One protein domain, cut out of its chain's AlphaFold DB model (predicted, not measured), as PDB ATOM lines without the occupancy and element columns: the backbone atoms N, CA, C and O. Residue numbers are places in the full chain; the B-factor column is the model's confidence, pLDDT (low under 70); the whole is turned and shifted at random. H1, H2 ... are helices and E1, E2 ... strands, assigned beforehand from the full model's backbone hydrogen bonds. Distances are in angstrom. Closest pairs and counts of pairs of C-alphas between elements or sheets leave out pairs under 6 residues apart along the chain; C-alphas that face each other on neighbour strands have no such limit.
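AT A GLANCE: This is residues 3 to 138 of the 333 residues of an uncharacterized protein of Firmicutes bacterium (UniProt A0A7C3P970). The long helix H4 runs through the middle of the model; strand E1 of the small hairpin E1-E2 packs beside its later part, H2 stands off steeply from its first half, and H3 meets its beginning at a corner. A second small hairpin, E3-E4, lies beside the first turns of H2, and H5 lies beyond the last residue of H4, at the same end as residues 3 to 10. The printed part has 136 residues, with five named helices and four named strands in the order E1 E2 H1 E3 E4 H2 H3 H4 H5; each hairpin is an antiparallel sheet of two strands, and the class is mixed, helices and strands. The whole is compact, with a radius of gyration of the C-alphas of 16.1 A, and spans 48 by 39 by 24 A.

HOW THE PARTS SIT: E1, residues 14 to 17, and E2, residues 49 to 52, form an antiparallel hairpin at 151 degrees, with N 14 and O 52 at 2.9 A and N 50 and O 16 at 2.8 A, within hydrogen-bond range. E3, residues 61 to 65, and E4, residues 68 to 71, form another at 164 degrees, with N 62 and O 70 at 2.8 A. Residues 32 to 33 pair antiparallel with residues 63 to 64 of E3. H1, residues 54 to 58, and H2, residues 72 to 81, only just touch, with 3 pairs of C-alphas within 8 A, the closest being Leu 58 and Ser 73 at 4.8 A. H3, residues 94 to 107, is close to H2 but not clearly touching it, about perpendicular at 89 degrees; the closest C-alphas, of Phe 78 and Glu 96, are 7.0 A apart. H4, residues 113 to 128, touches H2 with its residues 114 to 121 alone, at a steep tilt of 66 degrees, opposite ways; the closest C-alphas, of Val 75 and Leu 114, are 7.2 A apart. H3 with residues 103 to 107 alone touches H4, about perpendicular at 76 degrees; the closest C-alphas, of Val 103 and Leu 113, are 6.1 A apart. The closest C-alphas of E1 and H4, of Phe 14 and Gly 128, are 4.6 A apart. H5, residues 130 to 136, and H4 meet only through their link. Every O i to N i+4 pair is within hydrogen-bond range in H1, H2, H3, H4 and H5.

IN THESE COORDINATES: E1 begins at C-alpha 14 (74.627, 125.325, 138.541). H2 is 14.4 A long, H3 19.8 A and H4 22.2 A; H4 begins at C-alpha 113 (85.204, 125.225, 156.538). H5 ends at C-alpha 136 (80.391, 112.474, 126.497).

THE WHOLE: The C-alphas farthest apart, of Pro 26 and Arg 138, are 52.4 A apart. The printed part has no cut. The links E1 to E2 and H2 to H3 are long, with 31 and 12 residues. The mean pLDDT of the printed part is 83.3; residues 21 to 29, 43 to 45, 83 to 87 and 106 are under 70.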
ATOM      1  N   ARG A   3      87.649 122.805 128.056       86.94
ATOM      2  CA  ARG A   3      88.264 121.946 127.031       86.94
ATOM      3  C   ARG A   3      87.411 120.721 126.672       86.94
ATOM      4  O   ARG A   3      87.300 120.371 125.509       86.94
ATOM      5  N   ALA A   4      86.777 120.085 127.657       85.31
ATOM      6  CA  ALA A   4      85.902 118.934 127.412       85.31
ATOM      7  C   ALA A   4      84.569 119.344 126.753       85.31
ATOM      8  O   ALA A   4      84.004 118.584 125.976       85.31
ATOM      9  N   ASN A   5      84.081 120.560 127.024       90.81
ATOM     10  CA  ASN A   5      82.842 121.085 126.448       90.81
ATOM     11  C   ASN A   5      83.019 121.727 125.061       90.81
ATOM     12  O   ASN A   5      82.030 122.086 124.433       90.81
ATOM     13  N   GLU A   6      84.245 121.885 124.562       91.25
ATOM     14  CA  GLU A   6      84.524 122.569 123.292       91.25
ATOM     15  C   GLU A   6      83.738 121.968 122.113       91.25
ATOM     16  O   GLU A   6      83.144 122.697 121.315       91.25
ATOM     17  N   LYS A   7      83.650 120.630 122.066       89.56
ATOM     18  CA  LYS A   7      82.898 119.886 121.045       89.56
ATOM     19  C   LYS A   7      81.378 119.978 121.228       89.56
ATOM     20  O   LYS A   7      80.651 120.002 120.242       89.56
ATOM     21  N   HIS A   8      80.898 120.006 122.470       89.50
ATOM     22  CA  HIS A   8      79.468 119.891 122.780       89.50
ATOM     23  C   HIS A   8      78.764 121.246 122.928       89.50
ATOM     24  O   HIS A   8      77.551 121.321 122.754       89.50
ATOM     25  N   ARG A   9      79.517 122.316 123.223       92.75
ATOM     26  CA  ARG A   9      79.038 123.702 123.373       92.75
ATOM     27  C   ARG A   9      77.817 123.826 124.292       92.75
ATOM     28  O   ARG A   9      76.948 124.671 124.080       92.75
ATOM     29  N   LEU A  10      77.752 122.989 125.325       92.31
ATOM     30  CA  LEU A  10      76.636 122.966 126.263       92.31
ATOM     31  C   LEU A  10      76.669 124.205 127.156       92.31
ATOM     32  O   LEU A  10      77.737 124.667 127.567       92.31
ATOM     33  N   ARG A  11      75.486 124.724 127.484       94.19
ATOM     34  CA  ARG A  11      75.313 125.810 128.452       94.19
ATOM     35  C   ARG A  11      75.005 125.199 129.816       94.19
ATOM     36  O   ARG A  11      73.886 124.756 130.046       94.19
ATOM     37  N   PHE A  12      76.001 125.160 130.697       93.62
ATOM     38  CA  PHE A  12      75.839 124.613 132.046       93.62
ATOM     39  C   PHE A  12      75.040 125.552 132.944       93.62
ATOM     40  O   PHE A  12      75.175 126.776 132.849       93.62
ATOM     41  N   ARG A  13      74.238 124.954 133.825       96.69
ATOM     42  CA  ARG A  13      73.527 125.635 134.903       96.69
ATOM     43  C   ARG A  13      73.890 124.971 136.221       96.69
ATOM     44  O   ARG A  13      73.863 123.748 136.313       96.69
ATOM     45  N   PHE A  14      74.253 125.776 137.208       96.50
ATOM     46  CA  PHE A  14      74.627 125.325 138.541       96.50
ATOM     47  C   PHE A  14      73.523 125.743 139.495       96.50
ATOM     48  O   PHE A  14      73.371 126.933 139.778       96.50
ATOM     49  N   ARG A  15      72.729 124.767 139.935       96.25
ATOM     50  CA  ARG A  15      71.663 125.016 140.895       96.25
ATOM     51  C   ARG A  15      72.252 125.147 142.289       96.25
ATOM     52  O   ARG A  15      72.898 124.215 142.761       96.25
ATOM     53  N   VAL A  16      72.005 126.274 142.937       94.69
ATOM     54  CA  VAL A  16      72.381 126.525 144.332       94.69
ATOM     55  C   VAL A  16      71.159 126.959 145.124       94.69
ATOM     56  O   VAL A  16      70.168 127.392 144.533       94.69
ATOM     57  N   ASN A  17      71.207 126.854 146.447       92.44
ATOM     58  CA  ASN A  17      70.226 127.569 147.256       92.44
ATOM     59  C   ASN A  17      70.418 129.072 147.107       92.44
ATOM     60  O   ASN A  17      71.548 129.552 146.996       92.44
ATOM     61  N   ASP A  18      69.307 129.795 147.148       89.56
ATOM     62  CA  ASP A  18      69.343 131.239 147.268       89.56
ATOM     63  C   ASP A  18      69.749 131.597 148.698       89.56
ATOM     64  O   ASP A  18      68.988 131.456 149.660       89.56
ATOM     65  N   VAL A  19      71.024 131.938 148.836       80.75
ATOM     66  CA  VAL A  19      71.609 132.482 150.052       80.75
ATOM     67  C   VAL A  19      71.644 133.989 149.880       80.75
ATOM     68  O   VAL A  19      72.714 134.568 149.706       80.75
ATOM     69  N   GLU A  20      70.467 134.619 149.870       71.06
ATOM     70  CA  GLU A  20      70.402 136.074 149.946       71.06
ATOM     71  C   GLU A  20      71.286 136.527 151.112       71.06
ATOM     72  O   GLU A  20      71.215 135.992 152.226       71.06
ATOM     73  N   SER A  21      72.176 137.482 150.826       59.09
ATOM     74  CA  SER A  21      72.915 138.168 151.878       59.09
ATOM     75  C   SER A  21      71.868 138.686 152.855       59.09
ATOM     76  O   SER A  21      70.871 139.276 152.429       59.09
ATOM     77  N   LEU A  22      72.077 138.439 154.151       56.25
ATOM     78  CA  LEU A  22      71.247 138.902 155.270       56.25
ATOM     79  C   LEU A  22      71.291 140.438 155.402       56.25
ATOM     80  O   LEU A  22      71.419 140.978 156.493       56.25
ATOM     81  N   SER A  23      71.205 141.148 154.282       52.62
ATOM     82  CA  SER A  23      71.162 142.596 154.140       52.62
ATOM     83  C   SER A  23      70.002 143.224 154.916       52.62
ATOM     84  O   SER A  23      70.105 144.384 155.301       52.62
ATOM     85  N   ASP A  24      68.975 142.435 155.252       56.09
ATOM     86  CA  ASP A  24      67.860 142.831 156.116       56.09
ATOM     87  C   ASP A  24      68.059 142.502 157.612       56.09
ATOM     88  O   ASP A  24      67.199 142.826 158.435       56.09
ATOM     89  N   VAL A  25      69.174 141.877 158.013       59.62
ATOM     90  CA  VAL A  25      69.485 141.651 159.434       59.62
ATOM     91  C   VAL A  25      70.262 142.856 159.976       59.62
ATOM     92  O   VAL A  25      71.386 143.106 159.548       59.62
ATOM     93  N   PRO A  26      69.717 143.597 160.961       57.78
ATOM     94  CA  PRO A  26      70.277 144.873 161.427       57.78
ATOM     95  C   PRO A  26      71.627 144.764 162.159       57.78
ATOM     96  O   PRO A  26      72.196 145.784 162.544       57.78
ATOM     97  N   VAL A  27      72.147 143.551 162.364       66.56
ATOM     98  CA  VAL A  27      73.481 143.300 162.915       66.56
ATOM     99  C   VAL A  27      74.215 142.385 161.945       66.56
ATOM    100  O   VAL A  27      73.923 141.191 161.888       66.56
ATOM    101  N   THR A  28      75.159 142.934 161.182       60.50
ATOM    102  CA  THR A  28      76.097 142.144 160.382       60.50
ATOM    103  C   THR A  28      76.982 141.355 161.344       60.50
ATOM    104  O   THR A  28      77.723 141.965 162.117       60.50
ATOM    105  N   PRO A  29      76.899 140.018 161.372       69.75
ATOM    106  CA  PRO A  29      77.770 139.242 162.239       69.75
ATOM    107  C   PRO A  29      79.214 139.318 161.731       69.75
ATOM    108  O   PRO A  29      79.451 139.523 160.539       69.75
ATOM    109  N   ASP A  30      80.175 139.098 162.632       80.31
ATOM    110  CA  ASP A  30      81.615 139.160 162.325       80.31
ATOM    111  C   ASP A  30      82.017 138.232 161.165       80.31
ATOM    112  O   ASP A  30      83.003 138.469 160.466       80.31
ATOM    113  N   MET A  31      81.244 137.163 160.953       80.38
ATOM    114  CA  MET A  31      81.417 136.231 159.851       80.38
ATOM    115  C   MET A  31      80.113 135.484 159.543       80.38
ATOM    116  O   MET A  31      79.501 134.887 160.432       80.38
ATOM    117  N   LEU A  32      79.738 135.436 158.266       83.88
ATOM    118  CA  LEU A  32      78.686 134.571 157.729       83.88
ATOM    119  C   LEU A  32      79.303 133.459 156.886       83.88
ATOM    120  O   LEU A  32      80.077 133.722 155.970       83.88
ATOM    121  N   PHE A  33      78.942 132.205 157.171       85.06
ATOM    122  CA  PHE A  33      79.388 131.052 156.392       85.06
ATOM    123  C   PHE A  33      78.249 130.451 155.564       85.06
ATOM    124  O   PHE A  33      77.326 129.828 156.096       85.06
ATOM    125  N   HIS A  34      78.379 130.557 154.245       84.81
ATOM    126  CA  HIS A  34      77.426 130.051 153.255       84.81
ATOM    127  C   HIS A  34      77.863 128.723 152.628       84.81
ATOM    128  O   HIS A  34      77.073 128.090 151.936       84.81
ATOM    129  N   GLY A  35      79.094 128.256 152.868       79.12
ATOM    130  CA  GLY A  35      79.684 127.168 152.080       79.12
ATOM    131  C   GLY A  35      78.893 125.860 152.059       79.12
ATOM    132  O   GLY A  35      78.809 125.248 151.006       79.12
ATOM    133  N   SER A  36      78.265 125.455 153.168       83.19
ATOM    134  CA  SER A  36      77.348 124.290 153.185       83.19
ATOM    135  C   SER A  36      75.931 124.616 152.720       83.19
ATOM    136  O   SER A  36      75.198 123.722 152.309       83.19
ATOM    137  N   SER A  37      75.544 125.890 152.780       85.94
ATOM    138  CA  SER A  37      74.229 126.356 152.353       85.94
ATOM    139  C   SER A  37      74.089 126.399 150.839       85.94
ATOM    140  O   SER A  37      72.962 126.444 150.383       85.94
ATOM    141  N   LEU A  38      75.168 126.371 150.051       89.50
ATOM    142  CA  LEU A  38      75.069 126.428 148.586       89.50
ATOM    143  C   LEU A  38      74.434 125.169 147.963       89.50
ATOM    144  O   LEU A  38      73.869 125.274 146.879       89.50
ATOM    145  N   ASP A  39      74.517 123.999 148.606       91.94
ATOM    146  CA  ASP A  39      73.990 122.727 148.078       91.94
ATOM    147  C   ASP A  39      72.469 122.605 148.318       91.94
ATOM    148  O   ASP A  39      72.055 122.496 149.476       91.94
ATOM    149  N   PRO A  40      71.628 122.543 147.265       90.19
ATOM    150  CA  PRO A  40      70.177 122.389 147.406       90.19
ATOM    151  C   PRO A  40      69.724 121.106 148.111       90.19
ATOM    152  O   PRO A  40      68.579 121.012 148.543       90.19
ATOM    153  N   THR A  41      70.595 120.099 148.209       87.88
ATOM    154  CA  THR A  41      70.285 118.823 148.871       87.88
ATOM    155  C   THR A  41      70.521 118.859 150.381       87.88
ATOM    156  O   THR A  41      70.058 117.976 151.103       87.88
ATOM    157  N   MET A  42      71.223 119.880 150.884       82.88
ATOM    158  CA  MET A  42      71.425 120.090 152.315       82.88
ATOM    159  C   MET A  42      70.214 120.843 152.886       82.88
ATOM    160  O   MET A  42      69.919 121.962 152.475       82.88
ATOM    161  N   LEU A  43      69.519 120.245 153.861       59.75
ATOM    162  CA  LEU A  43      68.378 120.863 154.550       59.75
ATOM    163  C   LEU A  43      68.804 122.151 155.272       59.75
ATOM    164  O   LEU A  43      69.445 122.094 156.324       59.75
ATOM    165  N   ARG A  44      68.419 123.312 154.731       63.44
ATOM    166  CA  ARG A  44      68.507 124.621 155.396       63.44
ATOM    167  C   ARG A  44      67.297 125.486 155.046       63.44
ATOM    168  O   ARG A  44      66.656 125.279 154.024       63.44
ATOM    169  N   MET A  45      66.992 126.447 155.917       65.00
ATOM    170  CA  MET A  45      66.013 127.498 155.637       65.00
ATOM    171  C   MET A  45      66.591 128.408 154.551       65.00
ATOM    172  O   MET A  45      67.500 129.188 154.826       65.00
ATOM    173  N   THR A  46      66.121 128.252 153.321       73.25
ATOM    174  CA  THR A  46      66.533 129.052 152.162       73.25
ATOM    175  C   THR A  46      65.296 129.723 151.575       73.25
ATOM    176  O   THR A  46      64.178 129.233 151.744       73.25
ATOM    177  N   THR A  47      65.473 130.867 150.916       78.50
ATOM    178  CA  THR A  47      64.372 131.601 150.262       78.50
ATOM    179  C   THR A  47      63.967 130.966 148.930       78.50
ATOM    180  O   THR A  47      62.891 131.245 148.402       78.50
ATOM    181  N   GLY A  48      64.794 130.059 148.408       87.81
ATOM    182  CA  GLY A  48      64.556 129.329 147.173       87.81
ATOM    183  C   GLY A  48      65.831 128.694 146.625       87.81
ATOM    184  O   GLY A  48      66.776 128.397 147.360       87.81
ATOM    185  N   THR A  49      65.851 128.487 145.308       92.81
ATOM    186  CA  THR A  49      67.029 128.017 144.565       92.81
ATOM    187  C   THR A  49      67.248 128.878 143.327       92.81
ATOM    188  O   THR A  49      66.289 129.382 142.744       92.81
ATOM    189  N   LEU A  50      68.506 129.014 142.910       93.81
ATOM    190  CA  LEU A  50      68.932 129.776 141.738       93.81
ATOM    191  C   LEU A  50      69.651 128.866 140.740       93.81
ATOM    192  O   LEU A  50      70.497 128.066 141.134       93.81
ATOM    193  N   ASP A  51      69.375 129.034 139.444       96.25
ATOM    194  CA  ASP A  51      70.075 128.340 138.354       96.25
ATOM    195  C   ASP A  51      71.117 129.265 137.693       96.25
ATOM    196  O   ASP A  51      70.819 130.070 136.805       96.25
ATOM    197  N   LEU A  52      72.377 129.133 138.109       96.50
ATOM    198  CA  LEU A  52      73.450 130.076 137.779       96.50
ATOM    199  C   LEU A  52      74.265 129.664 136.547       96.50
ATOM    200  O   LEU A  52      74.456 128.478 136.279       96.50
ATOM    201  N   THR A  53      74.802 130.633 135.796       96.12
ATOM    202  CA  THR A  53      75.912 130.368 134.858       96.12
ATOM    203  C   THR A  53      77.190 130.013 135.628       96.12
ATOM    204  O   THR A  53      77.276 130.240 136.831       96.12
ATOM    205  N   LEU A  54      78.222 129.492 134.949       94.50
ATOM    206  CA  LEU A  54      79.519 129.238 135.596       94.50
ATOM    207  C   LEU A  54      80.079 130.498 136.267       94.50
ATOM    208  O   LEU A  54      80.539 130.435 137.397       94.50
ATOM    209  N   GLU A  55      80.057 131.630 135.565       95.44
ATOM    210  CA  GLU A  55      80.584 132.892 136.082       95.44
ATOM    211  C   GLU A  55      79.828 133.333 137.339       95.44
ATOM    212  O   GLU A  55      80.445 133.665 138.350       95.44
ATOM    213  N   GLN A  56      78.497 133.241 137.310       96.19
ATOM    214  CA  GLN A  56      77.647 133.553 138.457       96.19
ATOM    215  C   GLN A  56      77.865 132.582 139.624       96.19
ATOM    216  O   GLN A  56      77.875 133.015 140.772       96.19
ATOM    217  N   PHE A  57      78.069 131.292 139.343       95.94
ATOM    218  CA  PHE A  57      78.375 130.278 140.351       95.94
ATOM    219  C   PHE A  57      79.734 130.529 141.012       95.94
ATOM    220  O   PHE A  57      79.839 130.548 142.234       95.94
ATOM    221  N   LEU A  58      80.771 130.798 140.216       95.56
ATOM    222  CA  LEU A  58      82.105 131.140 140.711       95.56
ATOM    223  C   LEU A  58      82.107 132.431 141.540       95.56
ATOM    224  O   LEU A  58      82.969 132.596 142.404       95.56
ATOM    225  N   ALA A  59      81.146 133.321 141.288       95.56
ATOM    226  CA  ALA A  59      80.965 134.560 142.023       95.56
ATOM    227  C   ALA A  59      80.169 134.416 143.333       95.56
ATOM    228  O   ALA A  59      80.133 135.391 144.085       95.56
ATOM    229  N   GLN A  60      79.566 133.252 143.615       94.19
ATOM    230  CA  GLN A  60      78.749 133.058 144.817       94.19
ATOM    231  C   GLN A  60      79.570 133.216 146.103       94.19
ATOM    232  O   GLN A  60      80.707 132.724 146.155       94.19
ATOM    233  N   PRO A  61      79.008 133.873 147.134       91.94
ATOM    234  CA  PRO A  61      79.656 134.012 148.427       91.94
ATOM    235  C   PRO A  61      79.739 132.656 149.139       91.94
ATOM    236  O   PRO A  61      78.808 131.853 149.132       91.94
ATOM    237  N   VAL A  62      80.886 132.398 149.759       89.62
ATOM    238  CA  VAL A  62      81.131 131.238 150.629       89.62
ATOM    239  C   VAL A  62      81.335 131.702 152.067       89.62
ATOM    240  O   VAL A  62      80.825 131.068 152.991       89.62
ATOM    241  N   VAL A  63      82.066 132.803 152.249       87.56
ATOM    242  CA  VAL A  63      82.250 133.490 153.531       87.56
ATOM    243  C   VAL A  63      82.067 134.986 153.301       87.56
ATOM    244  O   VAL A  63      82.666 135.527 152.370       87.56
ATOM    245  N   GLU A  64      81.289 135.649 154.147       86.50
ATOM    246  CA  GLU A  64      81.201 137.113 154.203       86.50
ATOM    247  C   GLU A  64      81.730 137.587 155.560       86.50
ATOM    248  O   GLU A  64      81.378 137.023 156.595       86.50
ATOM    249  N   THR A  65      82.598 138.595 155.556       83.06
ATOM    250  CA  THR A  65      83.108 139.288 156.748       83.06
ATOM    251  C   THR A  65      83.009 140.804 156.528       83.06
ATOM    252  O   THR A  65      82.844 141.238 155.382       83.06
ATOM    253  N   PRO A  66      83.151 141.643 157.572       80.88
ATOM    254  CA  PRO A  66      83.216 143.099 157.405       80.88
ATOM    255  C   PRO A  66      84.315 143.565 156.435       80.88
ATOM    256  O   PRO A  66      84.159 144.583 155.763       80.88
ATOM    257  N   ASP A  67      85.404 142.799 156.333       80.00
ATOM    258  CA  ASP A  67      86.563 143.113 155.491       80.00
ATOM    259  C   ASP A  67      86.413 142.636 154.035       80.00
ATOM    260  O   ASP A  67      87.205 143.019 153.168       80.00
ATOM    261  N   GLY A  68      85.413 141.799 153.732       84.94
ATOM    262  CA  GLY A  68      85.123 141.395 152.361       84.94
ATOM    263  C   GLY A  68      84.397 140.062 152.195       84.94
ATOM    264  O   GLY A  68      83.933 139.424 153.134       84.94
ATOM    265  N   ILE A  69      84.306 139.634 150.932       87.94
ATOM    266  CA  ILE A  69      83.579 138.429 150.519       87.94
ATOM    267  C   ILE A  69      84.553 137.434 149.889       87.94
ATOM    268  O   ILE A  69      85.226 137.738 148.896       87.94
ATOM    269  N   VAL A  70      84.578 136.221 150.437       88.69
ATOM    270  CA  VAL A  70      85.267 135.060 149.869       88.69
ATOM    271  C   VAL A  70      84.295 134.318 148.964       88.69
ATOM    272  O   VAL A  70      83.249 133.848 149.412       88.69
ATOM    273  N   LYS A  71      84.648 134.192 147.686       93.56
ATOM    274  CA  LYS A  71      83.810 133.571 146.656       93.56
ATOM    275  C   LYS A  71      84.193 132.117 146.399       93.56
ATOM    276  O   LYS A  71      85.309 131.697 146.713       93.56
ATOM    277  N   VAL A  72      83.327 131.371 145.713       93.88
ATOM    278  CA  VAL A  72      83.633 130.014 145.215       93.88
ATOM    279  C   VAL A  72      84.958 129.984 144.439       93.88
ATOM    280  O   VAL A  72      85.792 129.108 144.674       93.88
ATOM    281  N   SER A  73      85.207 130.966 143.564       94.88
ATOM    282  CA  SER A  73      86.470 131.061 142.818       94.88
ATOM    283  C   SER A  73      87.704 131.200 143.711       94.88
ATOM    284  O   SER A  73      88.765 130.676 143.372       94.88
ATOM    285  N   ASP A  74      87.574 131.908 144.835       91.75
ATOM    286  CA  ASP A  74      88.677 132.137 145.767       91.75
ATOM    287  C   ASP A  74      89.004 130.854 146.526       91.75
ATOM    288  O   ASP A  74      90.171 130.491 146.636       91.75
ATOM    289  N   VAL A  75      87.974 130.123 146.963       90.31
ATOM    290  CA  VAL A  75      88.119 128.825 147.635       90.31
ATOM    291  C   VAL A  75      88.826 127.816 146.730       90.31
ATOM    292  O   VAL A  75      89.793 127.185 147.155       90.31
ATOM    293  N   ILE A  76      88.400 127.702 145.465       90.56
ATOM    294  CA  ILE A  76      89.038 126.811 144.484       90.56
ATOM    295  C   ILE A  76      90.502 127.214 144.268       90.56
ATOM    296  O   ILE A  76      91.388 126.358 144.287       90.56
ATOM    297  N   ARG A  77      90.778 128.513 144.084       89.25
ATOM    298  CA  ARG A  77      92.139 129.021 143.851       89.25
ATOM    299  C   ARG A  77      93.048 128.789 145.056       89.25
ATOM    300  O   ARG A  77      94.191 128.375 144.872       89.25
ATOM    301  N   PHE A  78      92.551 129.043 146.261       86.31
ATOM    302  CA  PHE A  78      93.288 128.838 147.502       86.31
ATOM    303  C   PHE A  78      93.602 127.352 147.714       86.31
ATOM    304  O   PHE A  78      94.753 126.990 147.965       86.31
ATOM    305  N   ALA A  79      92.613 126.473 147.522       85.38
ATOM    306  CA  ALA A  79      92.808 125.028 147.616       85.38
ATOM    307  C   ALA A  79      93.831 124.511 146.588       85.38
ATOM    308  O   ALA A  79      94.714 123.731 146.936       85.38
ATOM    309  N   ALA A  80      93.759 124.985 145.339       83.31
ATOM    310  CA  ALA A  80      94.641 124.543 144.260       83.31
ATOM    311  C   ALA A  80      96.108 124.983 144.424       83.31
ATOM    312  O   ALA A  80      97.003 124.255 143.992       83.31
ATOM    313  N   ASN A  81      96.362 126.151 145.030       81.31
ATOM    314  CA  ASN A  81      97.702 126.752 145.069       81.31
ATOM    315  C   ASN A  81      98.353 126.802 146.460       81.31
ATOM    316  O   ASN A  81      99.559 127.008 146.548       81.31
ATOM    317  N   LYS A  82      97.593 126.690 147.559       75.81
ATOM    318  CA  LYS A  82      98.109 126.999 148.909       75.81
ATOM    319  C   LYS A  82      97.890 125.879 149.920       75.81
ATOM    320  O   LYS A  82      98.815 125.544 150.651       75.81
ATOM    321  N   ALA A  83      96.716 125.251 149.938       67.81
ATOM    322  CA  ALA A  83      96.368 124.221 150.927       67.81
ATOM    323  C   ALA A  83      96.921 122.810 150.597       67.81
ATOM    324  O   ALA A  83      96.263 121.810 150.866       67.81
ATOM    325  N   GLY A  84      98.113 122.723 149.987       63.78
ATOM    326  CA  GLY A  84      98.720 121.458 149.543       63.78
ATOM    327  C   GLY A  84      98.304 120.997 148.139       63.78
ATOM    328  O   GLY A  84      98.460 119.827 147.801       63.78
ATOM    329  N   GLY A  85      97.752 121.904 147.326       60.00
ATOM    330  CA  GLY A  85      97.375 121.626 145.941       60.00
ATOM    331  C   GLY A  85      98.560 121.510 144.970       60.00
ATOM    332  O   GLY A  85      99.719 121.718 145.325       60.00
ATOM    333  N   VAL A  86      98.245 121.182 143.712       61.41
ATOM    334  CA  VAL A  86      99.196 120.810 142.639       61.41
ATOM    335  C   VAL A  86     100.262 121.883 142.358       61.41
ATOM    336  O   VAL A  86     101.354 121.557 141.893       61.41
ATOM    337  N   HIS A  87      99.978 123.154 142.661       62.69
ATOM    338  CA  HIS A  87     100.877 124.285 142.416       62.69
ATOM    339  C   HIS A  87     101.161 125.069 143.701       62.69
ATOM    340  O   HIS A  87     100.778 126.232 143.819       62.69
ATOM    341  N   TYR A  88     101.806 124.429 144.682       70.25
ATOM    342  CA  TYR A  88     102.146 125.088 145.941       70.25
ATOM    343  C   TYR A  88     103.030 126.326 145.723       70.25
ATOM    344  O   TYR A  88     104.163 126.220 145.254       70.25
ATOM    345  N   ASP A  89     102.523 127.491 146.118       72.88
ATOM    346  CA  ASP A  89     103.287 128.734 146.171       72.88
ATOM    347  C   ASP A  89     103.266 129.282 147.609       72.88
ATOM    348  O   ASP A  89     102.191 129.577 148.134       72.88
ATOM    349  N   PRO A  90     104.420 129.447 148.270       72.81
ATOM    350  CA  PRO A  90     104.476 129.904 149.656       72.81
ATOM    351  C   PRO A  90     104.147 131.396 149.839       72.81
ATOM    352  O   PRO A  90     103.909 131.822 150.966       72.81
ATOM    353  N   ARG A  91     104.133 132.215 148.778       78.56
ATOM    354  CA  ARG A  91     103.851 133.658 148.895       78.56
ATOM    355  C   ARG A  91     102.352 133.894 149.001       78.56
ATOM    356  O   ARG A  91     101.622 133.522 148.091       78.56
ATOM    357  N   ARG A  92     101.870 134.513 150.076       71.62
ATOM    358  CA  ARG A  92     100.439 134.789 150.253       71.62
ATOM    359  C   ARG A  92     100.143 136.255 149.966       71.62
ATOM    360  O   ARG A  92     100.875 137.143 150.388       71.62
ATOM    361  N   SER A  93      99.082 136.508 149.215       81.12
ATOM    362  CA  SER A  93      98.484 137.838 149.131       81.12
ATOM    363  C   SER A  93      97.711 138.148 150.416       81.12
ATOM    364  O   SER A  93      97.231 137.235 151.084       81.12
ATOM    365  N   ALA A  94      97.506 139.433 150.725       76.62
ATOM    366  CA  ALA A  94      96.726 139.851 151.896       76.62
ATOM    367  C   ALA A  94      95.322 139.207 151.939       76.62
ATOM    368  O   ALA A  94      94.827 138.826 152.996       76.62
ATOM    369  N   ARG A  95      94.697 139.009 150.770       75.88
ATOM    370  CA  ARG A  95      93.403 138.321 150.646       75.88
ATOM    371  C   ARG A  95      93.489 136.834 151.001       75.88
ATOM    372  O   ARG A  95      92.577 136.303 151.623       75.88
ATOM    373  N   GLU A  96      94.559 136.151 150.606       78.38
ATOM    374  CA  GLU A  96      94.771 134.737 150.942       78.38
ATOM    375  C   GLU A  96      95.116 134.548 152.421       78.38
ATOM    376  O   GLU A  96      94.705 133.554 153.011       78.38
ATOM    377  N   GLU A  97      95.827 135.499 153.028       79.00
ATOM    378  CA  GLU A  97      96.065 135.504 154.475       79.00
ATOM    379  C   GLU A  97      94.763 135.663 155.257       79.00
ATOM    380  O   GLU A  97      94.550 134.921 156.213       79.00
ATOM    381  N   ALA A  98      93.860 136.545 154.821       74.38
ATOM    382  CA  ALA A  98      92.541 136.686 155.435       74.38
ATOM    383  C   ALA A  98      91.723 135.380 155.355       74.38
ATOM    384  O   ALA A  98      91.122 134.960 156.345       74.38
ATOM    385  N   ILE A  99      91.753 134.690 154.207       76.00
ATOM    386  CA  ILE A  99      91.101 133.379 154.038       76.00
ATOM    387  C   ILE A  99      91.720 132.337 154.977       76.00
ATOM    388  O   ILE A  99      90.996 131.621 155.665       76.00
ATOM    389  N   ASP A 100      93.050 132.247 155.029       80.56
ATOM    390  CA  ASP A 100      93.756 131.280 155.874       80.56
ATOM    391  C   ASP A 100      93.503 131.527 157.367       80.56
ATOM    392  O   ASP A 100      93.297 130.577 158.124       80.56
ATOM    393  N   GLN A 101      93.439 132.792 157.787       78.00
ATOM    394  CA  GLN A 101      93.079 133.169 159.152       78.00
ATOM    395  C   GLN A 101      91.645 132.752 159.488       78.00
ATOM    396  O   GLN A 101      91.444 132.090 160.508       78.00
ATOM    397  N   ALA A 102      90.670 133.054 158.624       72.19
ATOM    398  CA  ALA A 102      89.276 132.654 158.823       72.19
ATOM    399  C   ALA A 102      89.123 131.120 158.905       72.19
ATOM    400  O   ALA A 102      88.457 130.592 159.799       72.19
ATOM    401  N   VAL A 103      89.810 130.385 158.023       76.06
ATOM    402  CA  VAL A 103      89.829 128.914 158.027       76.06
ATOM    403  C   VAL A 103      90.483 128.370 159.302       76.06
ATOM    404  O   VAL A 103      89.952 127.444 159.916       76.06
ATOM    405  N   THR A 104      91.607 128.946 159.731       78.94
ATOM    406  CA  THR A 104      92.363 128.489 160.907       78.94
ATOM    407  C   THR A 104      91.623 128.769 162.214       78.94
ATOM    408  O   THR A 104      91.627 127.924 163.110       78.94
ATOM    409  N   GLN A 105      90.971 129.927 162.340       73.00
ATOM    410  CA  GLN A 105      90.208 130.290 163.538       73.00
ATOM    411  C   GLN A 105      89.071 129.300 163.803       73.00
ATOM    412  O   GLN A 105      88.895 128.862 164.938       73.00
ATOM    413  N   LEU A 106      88.355 128.878 162.762       68.31
ATOM    414  CA  LEU A 106      87.262 127.914 162.894       68.31
ATOM    415  C   LEU A 106      87.724 126.459 162.963       68.31
ATOM    416  O   LEU A 106      87.087 125.651 163.641       68.31
ATOM    417  N   ALA A 107      88.861 126.121 162.350       76.06
ATOM    418  CA  ALA A 107      89.463 124.801 162.512       76.06
ATOM    419  C   ALA A 107      89.799 124.504 163.986       76.06
ATOM    420  O   ALA A 107      89.667 123.363 164.425       76.06
ATOM    421  N   ARG A 108      90.150 125.528 164.782       77.12
ATOM    422  CA  ARG A 108      90.344 125.398 166.242       77.12
ATOM    423  C   ARG A 108      89.064 125.021 166.995       77.12
ATOM    424  O   ARG A 108      89.157 124.481 168.090       77.12
ATOM    425  N   LEU A 109      87.894 125.269 166.407       70.38
ATOM    426  CA  LEU A 109      86.586 124.852 166.919       70.38
ATOM    427  C   LEU A 109      86.136 123.493 166.344       70.38
ATOM    428  O   LEU A 109      84.979 123.113 166.498       70.38
ATOM    429  N   GLY A 110      87.030 122.766 165.662       75.44
ATOM    430  CA  GLY A 110      86.747 121.458 165.064       75.44
ATOM    431  C   GLY A 110      85.993 121.513 163.730       75.44
ATOM    432  O   GLY A 110      85.586 120.470 163.223       75.44
ATOM    433  N   VAL A 111      85.803 122.699 163.139       76.25
ATOM    434  CA  VAL A 111      85.059 122.865 161.881       76.25
ATOM    435  C   VAL A 111      86.013 123.157 160.724       76.25
ATOM    436  O   VAL A 111      86.619 124.224 160.640       76.25
ATOM    437  N   HIS A 112      86.100 122.235 159.766       84.56
ATOM    438  CA  HIS A 112      86.910 122.412 158.558       84.56
ATOM    439  C   HIS A 112      86.118 123.103 157.438       84.56
ATOM    440  O   HIS A 112      85.684 122.456 156.482       84.56
ATOM    441  N   LEU A 113      85.951 124.430 157.529       83.69
ATOM    442  CA  LEU A 113      85.204 125.225 156.538       83.69
ATOM    443  C   LEU A 113      85.631 124.972 155.092       83.69
ATOM    444  O   LEU A 113      84.785 124.853 154.206       83.69
ATOM    445  N   LEU A 114      86.942 124.898 154.858       84.62
ATOM    446  CA  LEU A 114      87.488 124.681 153.525       84.62
ATOM    447  C   LEU A 114      87.038 123.328 152.962       84.62
ATOM    448  O   LEU A 114      86.560 123.269 151.833       84.62
ATOM    449  N   ALA A 115      87.117 122.262 153.763       86.31
ATOM    450  CA  ALA A 115      86.683 120.928 153.355       86.31
ATOM    451  C   ALA A 115      85.175 120.890 153.066       86.31
ATOM    452  O   ALA A 115      84.764 120.405 152.016       86.31
ATOM    453  N   ILE A 116      84.356 121.472 153.951       89.38
ATOM    454  CA  ILE A 116      82.897 121.554 153.776       89.38
ATOM    455  C   ILE A 116      82.541 122.309 152.488       89.38
ATOM    456  O   ILE A 116      81.694 121.862 151.711       89.38
ATOM    457  N   SER A 117      83.210 123.438 152.243       91.12
ATOM    458  CA  SER A 117      82.986 124.260 151.053       91.12
ATOM    459  C   SER A 117      83.403 123.525 149.787       91.12
ATOM    460  O   SER A 117      82.644 123.503 148.826       91.12
ATOM    461  N   LEU A 118      84.570 122.875 149.779       91.31
ATOM    462  CA  LEU A 118      85.047 122.112 148.624       91.31
ATOM    463  C   LEU A 118      84.128 120.935 148.291       91.31
ATOM    464  O   LEU A 118      83.816 120.738 147.120       91.31
ATOM    465  N   VAL A 119      83.655 120.189 149.295       91.88
ATOM    466  CA  VAL A 119      82.686 119.098 149.091       91.88
ATOM    467  C   VAL A 119      81.391 119.633 148.484       91.88
ATOM    468  O   VAL A 119      80.884 119.072 147.516       91.88
ATOM    469  N   THR A 120      80.880 120.744 149.011       93.12
ATOM    470  CA  THR A 120      79.655 121.378 148.512       93.12
ATOM    471  C   THR A 120      79.826 121.883 147.076       93.12
ATOM    472  O   THR A 120      79.025 121.557 146.200       93.12
ATOM    473  N   ILE A 121      80.913 122.611 146.799       94.81
ATOM    474  CA  ILE A 121      81.264 123.094 145.458       94.81
ATOM    475  C   ILE A 121      81.385 121.917 144.489       94.81
ATOM    476  O   ILE A 121      80.872 121.999 143.372       94.81
ATOM    477  N   ALA A 122      82.022 120.819 144.903       94.31
ATOM    478  CA  ALA A 122      82.162 119.620 144.087       94.31
ATOM    479  C   ALA A 122      80.799 118.999 143.758       94.31
ATOM    480  O   ALA A 122      80.546 118.714 142.592       94.31
ATOM    481  N   ARG A 123      79.895 118.850 144.735       94.25
ATOM    482  CA  ARG A 123      78.543 118.308 144.508       94.25
ATOM    483  C   ARG A 123      77.739 119.144 143.520       94.25
ATOM    484  O   ARG A 123      77.276 118.611 142.512       94.25
ATOM    485  N   VAL A 124      77.641 120.452 143.758       95.25
ATOM    486  CA  VAL A 124      76.943 121.378 142.851       95.25
ATOM    487  C   VAL A 124      77.570 121.339 141.456       95.25
ATOM    488  O   VAL A 124      76.858 121.299 140.451       95.25
ATOM    489  N   SER A 125      78.904 121.290 141.380       95.75
ATOM    490  CA  SER A 125      79.617 121.199 140.106       95.75
ATOM    491  C   SER A 125      79.310 119.898 139.369       95.75
ATOM    492  O   SER A 125      79.037 119.942 138.176       95.75
ATOM    493  N   LEU A 126      79.320 118.748 140.049       93.25
ATOM    494  CA  LEU A 126      79.024 117.446 139.444       93.25
ATOM    495  C   LEU A 126      77.597 117.393 138.891       93.25
ATOM    496  O   LEU A 126      77.402 116.946 137.761       93.25
ATOM    497  N   VAL A 127      76.620 117.922 139.633       93.81
ATOM    498  CA  VAL A 127      75.230 118.034 139.164       93.81
ATOM    499  C   VAL A 127      75.138 118.966 137.953       93.81
ATOM    500  O   VAL A 127      74.595 118.578 136.920       93.81
ATOM    501  N   GLY A 128      75.726 120.165 138.026       94.50
ATOM    502  CA  GLY A 128      75.714 121.127 136.916       94.50
ATOM    503  C   GLY A 128      76.454 120.640 135.662       94.50
ATOM    504  O   GLY A 128      76.149 121.067 134.545       94.50
ATOM    505  N   LEU A 129      77.404 119.715 135.828       94.81
ATOM    506  CA  LEU A 129      78.162 119.081 134.750       94.81
ATOM    507  C   LEU A 129      77.540 117.796 134.215       94.81
ATOM    508  O   LEU A 129      78.036 117.277 133.211       94.81
ATOM    509  N   ARG A 130      76.442 117.310 134.805       90.81
ATOM    510  CA  ARG A 130      75.764 116.095 134.344       90.81
ATOM    511  C   ARG A 130      75.435 116.114 132.842       90.81
ATOM    512  O   ARG A 130      75.771 115.138 132.181       90.81
ATOM    513  N   PRO A 131      74.950 117.222 132.238       91.69
ATOM    514  CA  PRO A 131      74.712 117.262 130.794       91.69
ATOM    515  C   PRO A 131      75.974 117.051 129.948       91.69
ATOM    516  O   PRO A 131      75.895 116.492 128.857       91.69
ATOM    517  N   LEU A 132      77.144 117.503 130.425       91.44
ATOM    518  CA  LEU A 132      78.415 117.238 129.745       91.44
ATOM    519  C   LEU A 132      78.788 115.769 129.855       91.44
ATOM    520  O   LEU A 132      79.191 115.181 128.856       91.44
ATOM    521  N   TYR A 133      78.648 115.198 131.051       88.81
ATOM    522  CA  TYR A 133      78.869 113.776 131.271       88.81
ATOM    523  C   TYR A 133      77.985 112.945 130.339       88.81
ATOM    524  O   TYR A 133      78.520 112.160 129.569       88.81
ATOM    525  N   ASP A 134      76.678 113.207 130.287       88.06
ATOM    526  CA  ASP A 134      75.740 112.485 129.417       88.06
ATOM    527  C   ASP A 134      76.037 112.704 127.918       88.06
ATOM    528  O   ASP A 134      75.817 111.826 127.084       88.06
ATOM    529  N   ALA A 135      76.552 113.878 127.535       87.06
ATOM    530  CA  ALA A 135      76.943 114.153 126.153       87.06
ATOM    531  C   ALA A 135      78.246 113.456 125.737       87.06
ATOM    532  O   ALA A 135      78.407 113.126 124.559       87.06
ATOM    533  N   ILE A 136      79.160 113.245 126.685       87.44
ATOM    534  CA  ILE A 136      80.391 112.474 126.497       87.44
ATOM    535  C   ILE A 136      80.075 110.976 126.521       87.44
ATOM    536  O   ILE A 136      80.582 110.225 125.688       87.44
ATOM    537  N   LEU A 137      79.218 110.552 127.450       88.12
ATOM    538  CA  LEU A 137      78.814 109.174 127.683       88.12
ATOM    539  C   LEU A 137      77.666 108.759 126.761       88.12
ATOM    540  O   LEU A 137      76.599 108.323 127.191       88.12
ATOM    541  N   ARG A 138      77.894 108.901 125.458       87.88
ATOM    542  CA  ARG A 138      76.958 108.424 124.447       87.88
ATOM    543  C   ARG A 138      77.391 107.069 123.945       87.88
ATOM    544  O   ARG A 138      78.564 106.859 123.634       87.88
TER     545      ARG A 138